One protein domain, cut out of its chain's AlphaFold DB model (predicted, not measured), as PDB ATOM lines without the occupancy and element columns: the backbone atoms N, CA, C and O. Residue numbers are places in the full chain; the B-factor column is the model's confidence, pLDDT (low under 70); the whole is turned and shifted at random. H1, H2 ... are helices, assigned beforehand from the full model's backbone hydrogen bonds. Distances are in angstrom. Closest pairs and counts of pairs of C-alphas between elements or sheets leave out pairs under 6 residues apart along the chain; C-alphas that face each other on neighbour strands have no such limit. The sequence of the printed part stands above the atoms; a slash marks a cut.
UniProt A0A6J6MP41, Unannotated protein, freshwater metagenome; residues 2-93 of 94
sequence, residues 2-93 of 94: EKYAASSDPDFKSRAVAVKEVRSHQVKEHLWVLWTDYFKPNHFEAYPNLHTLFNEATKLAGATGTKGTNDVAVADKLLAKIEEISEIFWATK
ATOM      1  N   GLU A   2     -24.873  -3.687   8.073       97.56
ATOM      2  CA  GLU A   2     -24.422  -3.061   6.815       97.56
ATOM      3  C   GLU A   2     -22.934  -2.683   6.819       97.56
ATOM      4  O   GLU A   2     -22.190  -3.081   5.932       97.56
ATOM      5  N   LYS A   3     -22.458  -2.002   7.876       97.81
ATOM      6  CA  LYS A   3     -21.030  -1.659   8.010       97.81
ATOM      7  C   LYS A   3     -20.118  -2.890   8.046       97.81
ATOM      8  O   LYS A   3     -19.015  -2.833   7.519       97.81
ATOM      9  N   TYR A   4     -20.570  -3.992   8.653       98.00
ATOM     10  CA  TYR A   4     -19.835  -5.263   8.640       98.00
ATOM     11  C   TYR A   4     -19.736  -5.812   7.209       98.00
ATOM     12  O   TYR A   4     -18.660  -6.243   6.805       98.00
ATOM     13  N   ALA A   5     -20.828  -5.758   6.439       97.38
ATOM     14  CA  ALA A   5     -20.871  -6.228   5.054       97.38
ATOM     15  C   ALA A   5     -20.063  -5.338   4.091       97.38
ATOM     16  O   ALA A   5     -19.443  -5.849   3.166       97.38
ATOM     17  N   ALA A   6     -20.030  -4.025   4.337       98.12
ATOM     18  CA  ALA A   6     -19.317  -3.046   3.515       98.12
ATOM     19  C   ALA A   6     -17.794  -3.012   3.750       98.12
ATOM     20  O   ALA A   6     -17.079  -2.339   3.012       98.12
ATOM     21  N   SER A   7     -17.290  -3.698   4.779       97.94
ATOM     22  CA  SER A   7     -15.861  -3.746   5.094       97.94
ATOM     23  C   SER A   7     -15.237  -5.069   4.649       97.94
ATOM     24  O   SER A   7     -15.869  -6.125   4.719       97.94
ATOM     25  N   SER A   8     -13.972  -5.036   4.232       97.69
ATOM     26  CA  SER A   8     -13.132  -6.225   4.033       97.69
ATOM     27  C   SER A   8     -12.112  -6.436   5.160       97.69
ATOM     28  O   SER A   8     -11.465  -7.477   5.182       97.69
ATOM     29  N   ASP A   9     -11.981  -5.489   6.094       98.56
ATOM     30  CA  ASP A   9     -11.019  -5.547   7.200       98.56
ATOM     31  C   ASP A   9     -11.461  -6.569   8.276       98.56
ATOM     32  O   ASP A   9     -12.544  -6.409   8.861       98.56
ATOM     33  N   PRO A  10     -10.661  -7.622   8.548       98.12
ATOM     34  CA  PRO A  10     -10.998  -8.643   9.540       98.12
ATOM     35  C   PRO A  10     -11.108  -8.089  10.968       98.12
ATOM     36  O   PRO A  10     -12.006  -8.510  11.707       98.12
ATOM     37  N   ASP A  11     -10.281  -7.112  11.348       98.56
ATOM     38  CA  ASP A  11     -10.292  -6.551  12.703       98.56
ATOM     39  C   ASP A  11     -11.546  -5.707  12.922       98.56
ATOM     40  O   ASP A  11     -12.247  -5.840  13.935       98.56
ATOM     41  N   PHE A  12     -11.908  -4.889  11.929       98.56
ATOM     42  CA  PHE A  12     -13.185  -4.186  11.924       98.56
ATOM     43  C   PHE A  12     -14.372  -5.150  12.025       98.56
ATOM     44  O   PHE A  12     -15.285  -4.914  12.822       98.56
ATOM     45  N   LYS A  13     -14.372  -6.244  11.252       98.50
ATOM     46  CA  LYS A  13     -15.453  -7.241  11.283       98.50
ATOM     47  C   LYS A  13     -15.604  -7.888  12.655       98.50
ATOM     48  O   LYS A  13     -16.730  -7.988  13.142       98.50
ATOM     49  N   SER A  14     -14.496  -8.265  13.293       98.50
ATOM     50  CA  SER A  14     -14.494  -8.828  14.647       98.50
ATOM     51  C   SER A  14     -15.111  -7.855  15.661       98.50
ATOM     52  O   SER A  14     -16.054  -8.193  16.383       98.50
ATOM     53  N   ARG A  15     -14.680  -6.587  15.632       98.56
ATOM     54  CA  ARG A  15     -15.220  -5.532  16.506       98.56
ATOM     55  C   ARG A  15     -16.702  -5.260  16.250       98.56
ATOM     56  O   ARG A  15     -17.464  -5.070  17.196       98.56
ATOM     57  N   ALA A  16     -17.129  -5.259  14.988       98.56
ATOM     58  CA  ALA A  16     -18.529  -5.069  14.624       98.56
ATOM     59  C   ALA A  16     -19.421  -6.200  15.162       98.56
ATOM     60  O   ALA A  16     -20.520  -5.920  15.646       98.56
ATOM     61  N   VAL A  17     -18.948  -7.454  15.132       98.38
ATOM     62  CA  VAL A  17     -19.651  -8.595  15.741       98.38
ATOM     63  C   VAL A  17     -19.742  -8.427  17.257       98.38
ATOM     64  O   VAL A  17     -20.846  -8.504  17.793       98.38
ATOM     65  N   ALA A  18     -18.635  -8.102  17.931       98.38
ATOM     66  CA  ALA A  18     -18.624  -7.897  19.382       98.38
ATOM     67  C   ALA A  18     -19.620  -6.807  19.824       98.38
ATOM     68  O   ALA A  18     -20.428  -7.019  20.729       98.38
ATOM     69  N   VAL A  19     -19.636  -5.659  19.135       98.56
ATOM     70  CA  VAL A  19     -20.603  -4.583  19.411       98.56
ATOM     71  C   VAL A  19     -22.034  -5.056  19.153       98.56
ATOM     72  O   VAL A  19     -22.909  -4.848  19.991       98.56
ATOM     73  N   LYS A  20     -22.293  -5.716  18.020       98.38
ATOM     74  CA  LYS A  20     -23.622  -6.241  17.671       98.38
ATOM     75  C   LYS A  20     -24.156  -7.199  18.734       98.38
ATOM     76  O   LYS A  20     -25.353  -7.160  19.022       98.38
ATOM     77  N   GLU A  21     -23.305  -8.031  19.326       98.38
ATOM     78  CA  GLU A  21     -23.713  -8.942  20.393       98.38
ATOM     79  C   GLU A  21     -24.165  -8.217  21.660       98.38
ATOM     80  O   GLU A  21     -25.226  -8.545  22.198       98.38
ATOM     81  N   VAL A  22     -23.406  -7.205  22.097       98.50
ATOM     82  CA  VAL A  22     -23.770  -6.362  23.246       98.50
ATOM     83  C   VAL A  22     -25.080  -5.625  22.967       98.50
ATOM     84  O   VAL A  22     -26.003  -5.666  23.777       98.50
ATOM     85  N   ARG A  23     -25.210  -5.001  21.790       98.50
ATOM     86  CA  ARG A  23     -26.414  -4.234  21.437       98.50
ATOM     87  C   ARG A  23     -27.649  -5.118  21.267       98.50
ATOM     88  O   ARG A  23     -28.725  -4.723  21.696       98.50
ATOM     89  N   SER A  24     -27.506  -6.321  20.708       98.44
ATOM     90  CA  SER A  24     -28.623  -7.275  20.609       98.44
ATOM     91  C   SER A  24     -29.082  -7.746  21.992       98.44
ATOM     92  O   SER A  24     -30.275  -7.928  22.213       98.44
ATOM     93  N   HIS A  25     -28.159  -7.893  22.951       98.44
ATOM     94  CA  HIS A  25     -28.530  -8.181  24.335       98.44
ATOM     95  C   HIS A  25     -29.326  -7.031  24.967       98.44
ATOM     96  O   HIS A  25     -30.389  -7.280  25.523       98.44
ATOM     97  N   GLN A  26     -28.875  -5.787  24.792       98.62
ATOM     98  CA  GLN A  26     -29.566  -4.607  25.331       98.62
ATOM     99  C   GLN A  26     -30.985  -4.436  24.776       98.62
ATOM    100  O   GLN A  26     -31.889  -4.050  25.511       98.62
ATOM    101  N   VAL A  27     -31.227  -4.790  23.508       98.62
ATOM    102  CA  VAL A  27     -32.597  -4.821  22.964       98.62
ATOM    103  C   VAL A  27     -33.492  -5.752  23.784       98.62
ATOM    104  O   VAL A  27     -34.616  -5.381  24.111       98.62
ATOM    105  N   LYS A  28     -33.001  -6.938  24.164       98.50
ATOM    106  CA  LYS A  28     -33.771  -7.871  25.000       98.50
ATOM    107  C   LYS A  28     -34.070  -7.278  26.371       98.50
ATOM    108  O   LYS A  28     -35.202  -7.377  26.818       98.50
ATOM    109  N   GLU A  29     -33.081  -6.656  27.009       98.62
ATOM    110  CA  GLU A  29     -33.259  -6.015  28.316       98.62
ATOM    111  C   GLU A  29     -34.362  -4.952  28.263       98.62
ATOM    112  O   GLU A  29     -35.270  -4.961  29.090       98.62
ATOM    113  N   HIS A  30     -34.348  -4.084  27.247       98.75
ATOM    114  CA  HIS A  30     -35.379  -3.058  27.073       98.75
ATOM    115  C   HIS A  30     -36.764  -3.651  26.787       98.75
ATOM    116  O   HIS A  30     -37.758  -3.189  27.351       98.75
ATOM    117  N   LEU A  31     -36.841  -4.694  25.956       98.81
ATOM    118  CA  LEU A  31     -38.090  -5.414  25.705       98.81
ATOM    119  C   LEU A  31     -38.641  -6.049  26.986       98.81
ATOM    120  O   LEU A  31     -39.836  -5.955  27.243       98.81
ATOM    121  N   TRP A  32     -37.788  -6.657  27.810       98.69
ATOM    122  CA  TRP A  32     -38.204  -7.254  29.077       98.69
ATOM    123  C   TRP A  32     -38.734  -6.214  30.050       98.69
ATOM    124  O   TRP A  32     -39.820  -6.420  30.576       98.69
ATOM    125  N   VAL A  33     -38.050  -5.078  30.203       98.81
ATOM    126  CA  VAL A  33     -38.528  -3.975  31.054       98.81
ATOM    127  C   VAL A  33     -39.911  -3.498  30.606       98.81
ATOM    128  O   VAL A  33     -40.806  -3.341  31.430       98.81
ATOM    129  N   LEU A  34     -40.146  -3.310  29.304       98.75
ATOM    130  CA  LEU A  34     -41.489  -2.955  28.833       98.75
ATOM    131  C   LEU A  34     -42.510  -4.053  29.150       98.75
ATOM    132  O   LEU A  34     -43.619  -3.764  29.602       98.75
ATOM    133  N   TRP A  35     -42.141  -5.310  28.920       98.75
ATOM    134  CA  TRP A  35     -43.039  -6.442  29.088       98.75
ATOM    135  C   TRP A  35     -43.455  -6.665  30.545       98.75
ATOM    136  O   TRP A  35     -44.637  -6.876  30.810       98.75
ATOM    137  N   THR A  36     -42.506  -6.610  31.481       98.19
ATOM    138  CA  THR A  36     -42.740  -6.923  32.895       98.19
ATOM    139  C   THR A  36     -43.109  -5.694  33.718       98.19
ATOM    140  O   THR A  36     -43.960  -5.787  34.603       98.19
ATOM    141  N   ASP A  37     -42.526  -4.533  33.410       98.50
ATOM    142  CA  ASP A  37     -42.602  -3.365  34.292       98.50
ATOM    143  C   ASP A  37     -43.571  -2.309  33.756       98.50
ATOM    144  O   ASP A  37     -44.247  -1.649  34.548       98.50
ATOM    145  N   TYR A  38     -43.700  -2.158  32.431       98.56
ATOM    146  CA  TYR A  38     -44.636  -1.201  31.832       98.56
ATOM    147  C   TYR A  38     -46.028  -1.798  31.617       98.56
ATOM    148  O   TYR A  38     -46.995  -1.310  32.210       98.56
ATOM    149  N   PHE A  39     -46.150  -2.856  30.812       98.56
ATOM    150  CA  PHE A  39     -47.448  -3.448  30.496       98.56
ATOM    151  C   PHE A  39     -48.111  -4.082  31.738       98.56
ATOM    152  O   PHE A  39     -47.459  -4.416  32.727       98.56
ATOM    153  N   LYS A  40     -49.447  -4.127  31.742       98.25
ATOM    154  CA  LYS A  40     -50.304  -4.463  32.896       98.25
ATOM    155  C   LYS A  40     -51.446  -5.367  32.421       98.25
ATOM    156  O   LYS A  40     -51.689  -5.387  31.214       98.25
ATOM    157  N   PRO A  41     -52.147  -6.097  33.312       98.38
ATOM    158  CA  PRO A  41     -53.174  -7.065  32.910       98.38
ATOM    159  C   PRO A  41     -54.201  -6.516  31.912       98.38
ATOM    160  O   PRO A  41     -54.411  -7.121  30.868       98.38
ATOM    161  N   ASN A  42     -54.719  -5.308  32.145       98.12
ATOM    162  CA  ASN A  42     -55.657  -4.632  31.243       98.12
ATOM    163  C   ASN A  42     -55.086  -4.393  29.829       98.12
ATOM    164  O   ASN A  42     -55.826  -4.426  28.851       98.12
ATOM    165  N   HIS A  43     -53.774  -4.167  29.691       98.44
ATOM    166  CA  HIS A  43     -53.134  -4.045  28.379       98.44
ATOM    167  C   HIS A  43     -53.054  -5.399  27.664       98.44
ATOM    168  O   HIS A  43     -53.275  -5.467  26.461       98.44
ATOM    169  N   PHE A  44     -52.764  -6.481  28.388       98.19
ATOM    170  CA  PHE A  44     -52.718  -7.827  27.806       98.19
ATOM    171  C   PHE A  44     -54.111  -8.352  27.435       98.19
ATOM    172  O   PHE A  44     -54.245  -9.077  26.455       98.19
ATOM    173  N   GLU A  45     -55.150  -7.951  28.168       98.00
ATOM    174  CA  GLU A  45     -56.548  -8.221  27.810       98.00
ATOM    175  C   GLU A  45     -56.963  -7.475  26.535       98.00
ATOM    176  O   GLU A  45     -57.581  -8.064  25.650       98.00
ATOM    177  N   ALA A  46     -56.584  -6.196  26.409       98.19
ATOM    178  CA  ALA A  46     -56.860  -5.391  25.218       98.19
ATOM    179  C   ALA A  46     -56.058  -5.839  23.981       98.19
ATOM    180  O   ALA A  46     -56.533  -5.699  22.854       98.19
ATOM    181  N   TYR A  47     -54.863  -6.404  24.186       98.19
ATOM    182  CA  TYR A  47     -53.965  -6.878  23.131       98.19
ATOM    183  C   TYR A  47     -53.528  -8.333  23.391       98.19
ATOM    184  O   TYR A  47     -52.397  -8.572  23.829       98.19
ATOM    185  N   PRO A  48     -54.381  -9.336  23.090       97.81
ATOM    186  CA  PRO A  48     -54.112 -10.741  23.425       97.81
ATOM    187  C   PRO A  48     -52.839 -11.324  22.791       97.81
ATOM    188  O   PRO A  48     -52.275 -12.299  23.287       97.81
ATOM    189  N   ASN A  49     -52.354 -10.735  21.695       97.44
ATOM    190  CA  ASN A  49     -51.126 -11.136  21.006       97.44
ATOM    191  C   ASN A  49     -49.844 -10.546  21.622       97.44
ATOM    192  O   ASN A  49     -48.747 -10.926  21.210       97.44
ATOM    193  N   LEU A  50     -49.941  -9.638  22.600       98.44
ATOM    194  CA  LEU A  50     -48.797  -8.871  23.096       98.44
ATOM    195  C   LEU A  50     -47.712  -9.753  23.739       98.44
ATOM    196  O   LEU A  50     -46.525  -9.528  23.514       98.44
ATOM    197  N   HIS A  51     -48.093 -10.811  24.466       98.50
ATOM    198  CA  HIS A  51     -47.131 -11.794  24.986       98.50
ATOM    199  C   HIS A  51     -46.330 -12.468  23.867       98.50
ATOM    200  O   HIS A  51     -45.110 -12.622  23.971       98.50
ATOM    201  N   THR A  52     -47.010 -12.853  22.787       98.62
ATOM    202  CA  THR A  52     -46.385 -13.477  21.620       98.62
ATOM    203  C   THR A  52     -45.433 -12.503  20.932       98.62
ATOM    204  O   THR A  52     -44.294 -12.879  20.666       98.62
ATOM    205  N   LEU A  53     -45.837 -11.241  20.744       98.44
ATOM    206  CA  LEU A  53     -44.983 -10.207  20.149       98.44
ATOM    207  C   LEU A  53     -43.677 -10.016  20.926       98.44
ATOM    208  O   LEU A  53     -42.595 -10.062  20.336       98.44
ATOM    209  N   PHE A  54     -43.747  -9.880  22.254       98.69
ATOM    210  CA  PHE A  54     -42.547  -9.763  23.086       98.69
ATOM    211  C   PHE A  54     -41.650 -10.996  23.003       98.69
ATOM    212  O   PHE A  54     -40.420 -10.874  22.949       98.69
ATOM    213  N   ASN A  55     -42.246 -12.188  22.974       98.50
ATOM    214  CA  ASN A  55     -41.501 -13.433  22.864       98.50
ATOM    215  C   ASN A  55     -40.769 -13.547  21.516       98.50
ATOM    216  O   ASN A  55     -39.581 -13.877  21.486       98.50
ATOM    217  N   GLU A  56     -41.456 -13.236  20.417       98.44
ATOM    218  CA  GLU A  56     -40.902 -13.227  19.061       98.44
ATOM    219  C   GLU A  56     -39.781 -12.194  18.915       98.44
ATOM    220  O   GLU A  56     -38.683 -12.547  18.480       98.44
ATOM    221  N   ALA A  57     -40.008 -10.952  19.350       98.69
ATOM    222  CA  ALA A  57     -39.001  -9.892  19.318       98.69
ATOM    223  C   ALA A  57     -37.759 -10.271  20.148       98.69
ATOM    224  O   ALA A  57     -36.623 -10.148  19.687       98.69
ATOM    225  N   THR A  58     -37.956 -10.835  21.345       98.44
ATOM    226  CA  THR A  58     -36.855 -11.303  22.204       98.44
ATOM    227  C   THR A  58     -36.044 -12.423  21.543       98.44
ATOM    228  O   THR A  58     -34.814 -12.446  21.659       98.44
ATOM    229  N   LYS A  59     -36.704 -13.364  20.854       98.38
ATOM    230  CA  LYS A  59     -36.038 -14.444  20.105       98.38
ATOM    231  C   LYS A  59     -35.266 -13.902  18.905       98.38
ATOM    232  O   LYS A  59     -34.129 -14.320  18.692       98.38
ATOM    233  N   LEU A  60     -35.835 -12.939  18.179       98.38
ATOM    234  CA  LEU A  60     -35.168 -12.255  17.068       98.38
ATOM    235  C   LEU A  60     -33.955 -11.440  17.522       98.38
ATOM    236  O   LEU A  60     -32.987 -11.357  16.779       98.38
ATOM    237  N   ALA A  61     -33.943 -10.908  18.743       98.50
ATOM    238  CA  ALA A  61     -32.754 -10.286  19.334       98.50
ATOM    239  C   ALA A  61     -31.746 -11.309  19.916       98.50
ATOM    240  O   ALA A  61     -30.628 -10.965  20.307       98.50
ATOM    241  N   GLY A  62     -32.134 -12.584  20.019       97.94
ATOM    242  CA  GLY A  62     -31.361 -13.659  20.636       97.94
ATOM    243  C   GLY A  62     -30.322 -14.310  19.721       97.94
ATOM    244  O   GLY A  62     -30.056 -13.869  18.603       97.94
ATOM    245  N   ALA A  63     -29.725 -15.402  20.216       95.81
ATOM    246  CA  ALA A  63     -28.677 -16.152  19.518       95.81
ATOM    247  C   ALA A  63     -29.133 -16.725  18.165       95.81
ATOM    248  O   ALA A  63     -28.325 -16.840  17.256       95.81
ATOM    249  N   THR A  64     -30.421 -17.030  18.002       94.75
ATOM    250  CA  THR A  64     -31.000 -17.497  16.731       94.75
ATOM    251  C   THR A  64     -31.431 -16.354  15.803       94.75
ATOM    252  O   THR A  64     -32.008 -16.612  14.752       94.75
ATOM    253  N   GLY A  65     -31.191 -15.098  16.189       97.94
ATOM    254  CA  GLY A  65     -31.526 -13.903  15.414       97.94
ATOM    255  C   GLY A  65     -30.339 -12.944  15.300       97.94
ATOM    256  O   GLY A  65     -29.219 -13.374  15.015       97.94
ATOM    257  N   THR A  66     -30.548 -11.644  15.523       98.31
ATOM    258  CA  THR A  66     -29.556 -10.577  15.288       98.31
ATOM    259  C   THR A  66     -28.257 -10.757  16.069       98.31
ATOM    260  O   THR A  66     -27.197 -10.322  15.608       98.31
ATOM    261  N   LYS A  67     -28.285 -11.439  17.224       97.94
ATOM    262  CA  LYS A  67     -27.054 -11.766  17.954       97.94
ATOM    263  C   LYS A  67     -26.206 -12.800  17.205       97.94
ATOM    264  O   LYS A  67     -24.994 -12.629  17.159       97.94
ATOM    265  N   GLY A  68     -26.811 -13.805  16.570       97.44
ATOM    266  CA  GLY A  68     -26.093 -14.898  15.895       97.44
ATOM    267  C   GLY A  68     -25.800 -14.696  14.408       97.44
ATOM    268  O   GLY A  68     -24.966 -15.406  13.862       97.44
ATOM    269  N   THR A  69     -26.439 -13.729  13.745       97.69
ATOM    270  CA  THR A  69     -26.242 -13.477  12.302       97.69
ATOM    271  C   THR A  69     -25.711 -12.074  12.006       97.69
ATOM    272  O   THR A  69     -25.776 -11.183  12.853       97.69
ATOM    273  N   ASN A  70     -25.181 -11.874  10.798       97.69
ATOM    274  CA  ASN A  70     -24.860 -10.561  10.225       97.69
ATOM    275  C   ASN A  70     -25.813 -10.167   9.080       97.69
ATOM    276  O   ASN A  70     -25.564  -9.169   8.408       97.69
ATOM    277  N   ASP A  71     -26.877 -10.940   8.858       97.88
ATOM    278  CA  ASP A  71     -27.908 -10.657   7.859       97.88
ATOM    279  C   ASP A  71     -28.780  -9.461   8.277       97.88
ATOM    280  O   ASP A  71     -29.466  -9.502   9.302       97.88
ATOM    281  N   VAL A  72     -28.758  -8.406   7.458       98.06
ATOM    282  CA  VAL A  72     -29.532  -7.172   7.665       98.06
ATOM    283  C   VAL A  72     -31.034  -7.461   7.682       98.06
ATOM    284  O   VAL A  72     -31.735  -6.918   8.530       98.06
ATOM    285  N   ALA A  73     -31.515  -8.405   6.869       98.19
ATOM    286  CA  ALA A  73     -32.938  -8.729   6.808       98.19
ATOM    287  C   ALA A  73     -33.477  -9.296   8.135       98.19
ATOM    288  O   ALA A  73     -34.667  -9.190   8.435       98.19
ATOM    289  N   VAL A  74     -32.620  -9.902   8.967       98.25
ATOM    290  CA  VAL A  74     -33.008 -10.354  10.314       98.25
ATOM    291  C   VAL A  74     -33.128  -9.175  11.281       98.25
ATOM    292  O   VAL A  74     -34.000  -9.196  12.150       98.25
ATOM    293  N   ALA A  75     -32.305  -8.134  11.121       98.12
ATOM    294  CA  ALA A  75     -32.460  -6.896  11.882       98.12
ATOM    295  C   ALA A  75     -33.747  -6.157  11.501       98.12
ATOM    296  O   ALA A  75     -34.456  -5.706  12.396       98.12
ATOM    297  N   ASP A  76     -34.104  -6.123  10.216       98.50
ATOM    298  CA  ASP A  76     -35.351  -5.499   9.759       98.50
ATOM    299  C   ASP A  76     -36.583  -6.200  10.347       98.50
ATOM    300  O   ASP A  76     -37.511  -5.547  10.820       98.50
ATOM    301  N   LYS A  77     -36.566  -7.538  10.424       98.56
ATOM    302  CA  LYS A  77     -37.620  -8.316  11.104       98.56
ATOM    303  C   LYS A  77     -37.735  -7.972  12.590       98.56
ATOM    304  O   LYS A  77     -38.843  -7.896  13.113       98.56
ATOM    305  N   LEU A  78     -36.605  -7.781  13.277       98.69
ATOM    306  CA  LEU A  78     -36.602  -7.360  14.679       98.69
ATOM    307  C   LEU A  78     -37.190  -5.952  14.831       98.69
ATOM    308  O   LEU A  78     -38.026  -5.742  15.705       98.69
ATOM    309  N   LEU A  79     -36.781  -5.008  13.980       98.62
ATOM    310  CA  LEU A  79     -37.292  -3.637  14.000       98.62
ATOM    311  C   LEU A  79     -38.796  -3.589  13.725       98.62
ATOM    312  O   LEU A  79     -39.505  -2.904  14.451       98.62
ATOM    313  N   ALA A  80     -39.296  -4.374  12.769       98.69
ATOM    314  CA  ALA A  80     -40.729  -4.472  12.499       98.69
ATOM    315  C   ALA A  80     -41.521  -4.935  13.735       98.69
ATOM    316  O   ALA A  80     -42.535  -4.341  14.079       98.69
ATOM    317  N   LYS A  81     -41.018  -5.939  14.468       98.56
ATOM    318  CA  LYS A  81     -41.657  -6.398  15.713       98.56
ATOM    319  C   LYS A  81     -41.601  -5.357  16.832       98.56
ATOM    320  O   LYS A  81     -42.537  -5.260  17.621       98.56
ATOM    321  N   ILE A  82     -40.512  -4.594  16.916       98.75
ATOM    322  CA  ILE A  82     -40.394  -3.478  17.864       98.75
ATOM    323  C   ILE A  82     -41.384  -2.366  17.506       98.75
ATOM    324  O   ILE A  82     -41.971  -1.787  18.417       98.75
ATOM    325  N   GLU A  83     -41.614  -2.104  16.219       98.75
ATOM    326  CA  GLU A  83     -42.603  -1.122  15.768       98.75
ATOM    327  C   GLU A  83     -44.025  -1.537  16.165       98.75
ATOM    328  O   GLU A  83     -44.726  -0.747  16.787       98.75
ATOM    329  N   GLU A  84     -44.412  -2.802  15.954       98.62
ATOM    330  CA  GLU A  84     -45.711  -3.323  16.424       98.62
ATOM    331  C   GLU A  84     -45.896  -3.115  17.946       98.62
ATOM    332  O   GLU A  84     -46.964  -2.721  18.420       98.62
ATOM    333  N   ILE A  85     -44.838  -3.339  18.740       98.75
ATOM    334  CA  ILE A  85     -44.856  -3.099  20.195       98.75
ATOM    335  C   ILE A  85     -44.951  -1.597  20.511       98.75
ATOM    336  O   ILE A  85     -45.650  -1.213  21.450       98.75
ATOM    337  N   SER A  86     -44.256  -0.749  19.749       98.62
ATOM    338  CA  SER A  86     -44.257   0.712  19.891       98.62
ATOM    339  C   SER A  86     -45.647   1.302  19.638       98.62
ATOM    340  O   SER A  86     -46.132   2.108  20.437       98.62
ATOM    341  N   GLU A  87     -46.331   0.857  18.585       98.56
ATOM    342  CA  GLU A  87     -47.699   1.278  18.270       98.56
ATOM    343  C   GLU A  87     -48.660   0.970  19.427       98.56
ATOM    344  O   GLU A  87     -49.413   1.846  19.867       98.56
ATOM    345  N   ILE A  88     -48.585  -0.246  19.981       98.50
ATOM    346  CA  ILE A  88     -49.381  -0.650  21.149       98.50
ATOM    347  C   ILE A  88     -49.004   0.187  22.375       98.50
ATOM    348  O   ILE A  88     -49.887   0.688  23.072       98.50
ATOM    349  N   PHE A  89     -47.709   0.390  22.636       98.62
ATOM    350  CA  PHE A  89     -47.245   1.222  23.747       98.62
ATOM    351  C   PHE A  89     -47.883   2.613  23.695       98.62
ATOM    352  O   PHE A  89     -48.474   3.053  24.681       98.62
ATOM    353  N   TRP A  90     -47.843   3.285  22.546       98.44
ATOM    354  CA  TRP A  90     -48.432   4.617  22.405       98.44
ATOM    355  C   TRP A  90     -49.958   4.613  22.439       98.44
ATOM    356  O   TRP A  90     -50.550   5.573  22.929       98.44
ATOM    357  N   ALA A  91     -50.612   3.543  21.985       98.00
ATOM    358  CA  ALA A  91     -52.057   3.401  22.127       98.00
ATOM    359  C   ALA A  91     -52.494   3.353  23.603       98.00
ATOM    360  O   ALA A  91     -53.509   3.949  23.943       98.00
ATOM    361  N   THR A  92     -51.696   2.751  24.495       97.62
ATOM    362  CA  THR A  92     -51.972   2.733  25.953       97.62
ATOM    363  C   THR A  92     -51.741   4.072  26.664       97.62
ATOM    364  O   THR A  92     -52.004   4.188  27.861       97.62
ATOM    365  N   LYS A  93     -51.209   5.078  25.962       95.19
ATOM    366  CA  LYS A  93     -50.945   6.428  26.489       95.19
ATOM    367  C   LYS A  93     -52.019   7.451  26.113       95.19
ATOM    368  O   LYS A  93     -51.908   8.599  26.542       95.19
TER     369      LYS A  93
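Overview. This is residues 2 to 93 of the 94 residues of the protein "Unannotated protein" of freshwater metagenome (UniProt A0A6J6MP41). A rod, 51 by 22 by 20 A, is built along one long helix, H2; the hairpin H4 and H5 folds back beside part of it, making an up-and-down bundle, each helix running against the one before. Short H1 folds back by H2's beginning, and short H3 sits at the other end. The 92 printed residues, all helix in class, hold five named helices, H1 to H5, and are only just loose, close to compact, with a radius of gyration of the C-alphas of 15.2 A.

Along the chain. Find C-alpha 2 at (-24.422, -3.061, 6.815), where H1, residues 2 to 6, begins. Next come H2, residues 10 to 38, 41.0 A; H3, 41 to 46; H4, 50 to 60; and H5, 72 to 91, 28.8 A, ending at (-52.057, 3.401, 22.127).

Arrangement. H2 touches H4 with residues 27 to 35 alone, at a shallow tilt of 13 degrees, opposite ways; look at their closest C-alphas, Lys 28 and Thr 58, 5.4 A apart. H4 touches H5, closest at C-alphas 60 and 78, 5.6 A. Every O i to N i+4 pair in the five helices is within hydrogen-bond range.

Size, cuts and confidence. The printed part has no cut, the link H4 to H5 is long, and no printed residue is under 70 in pLDDT.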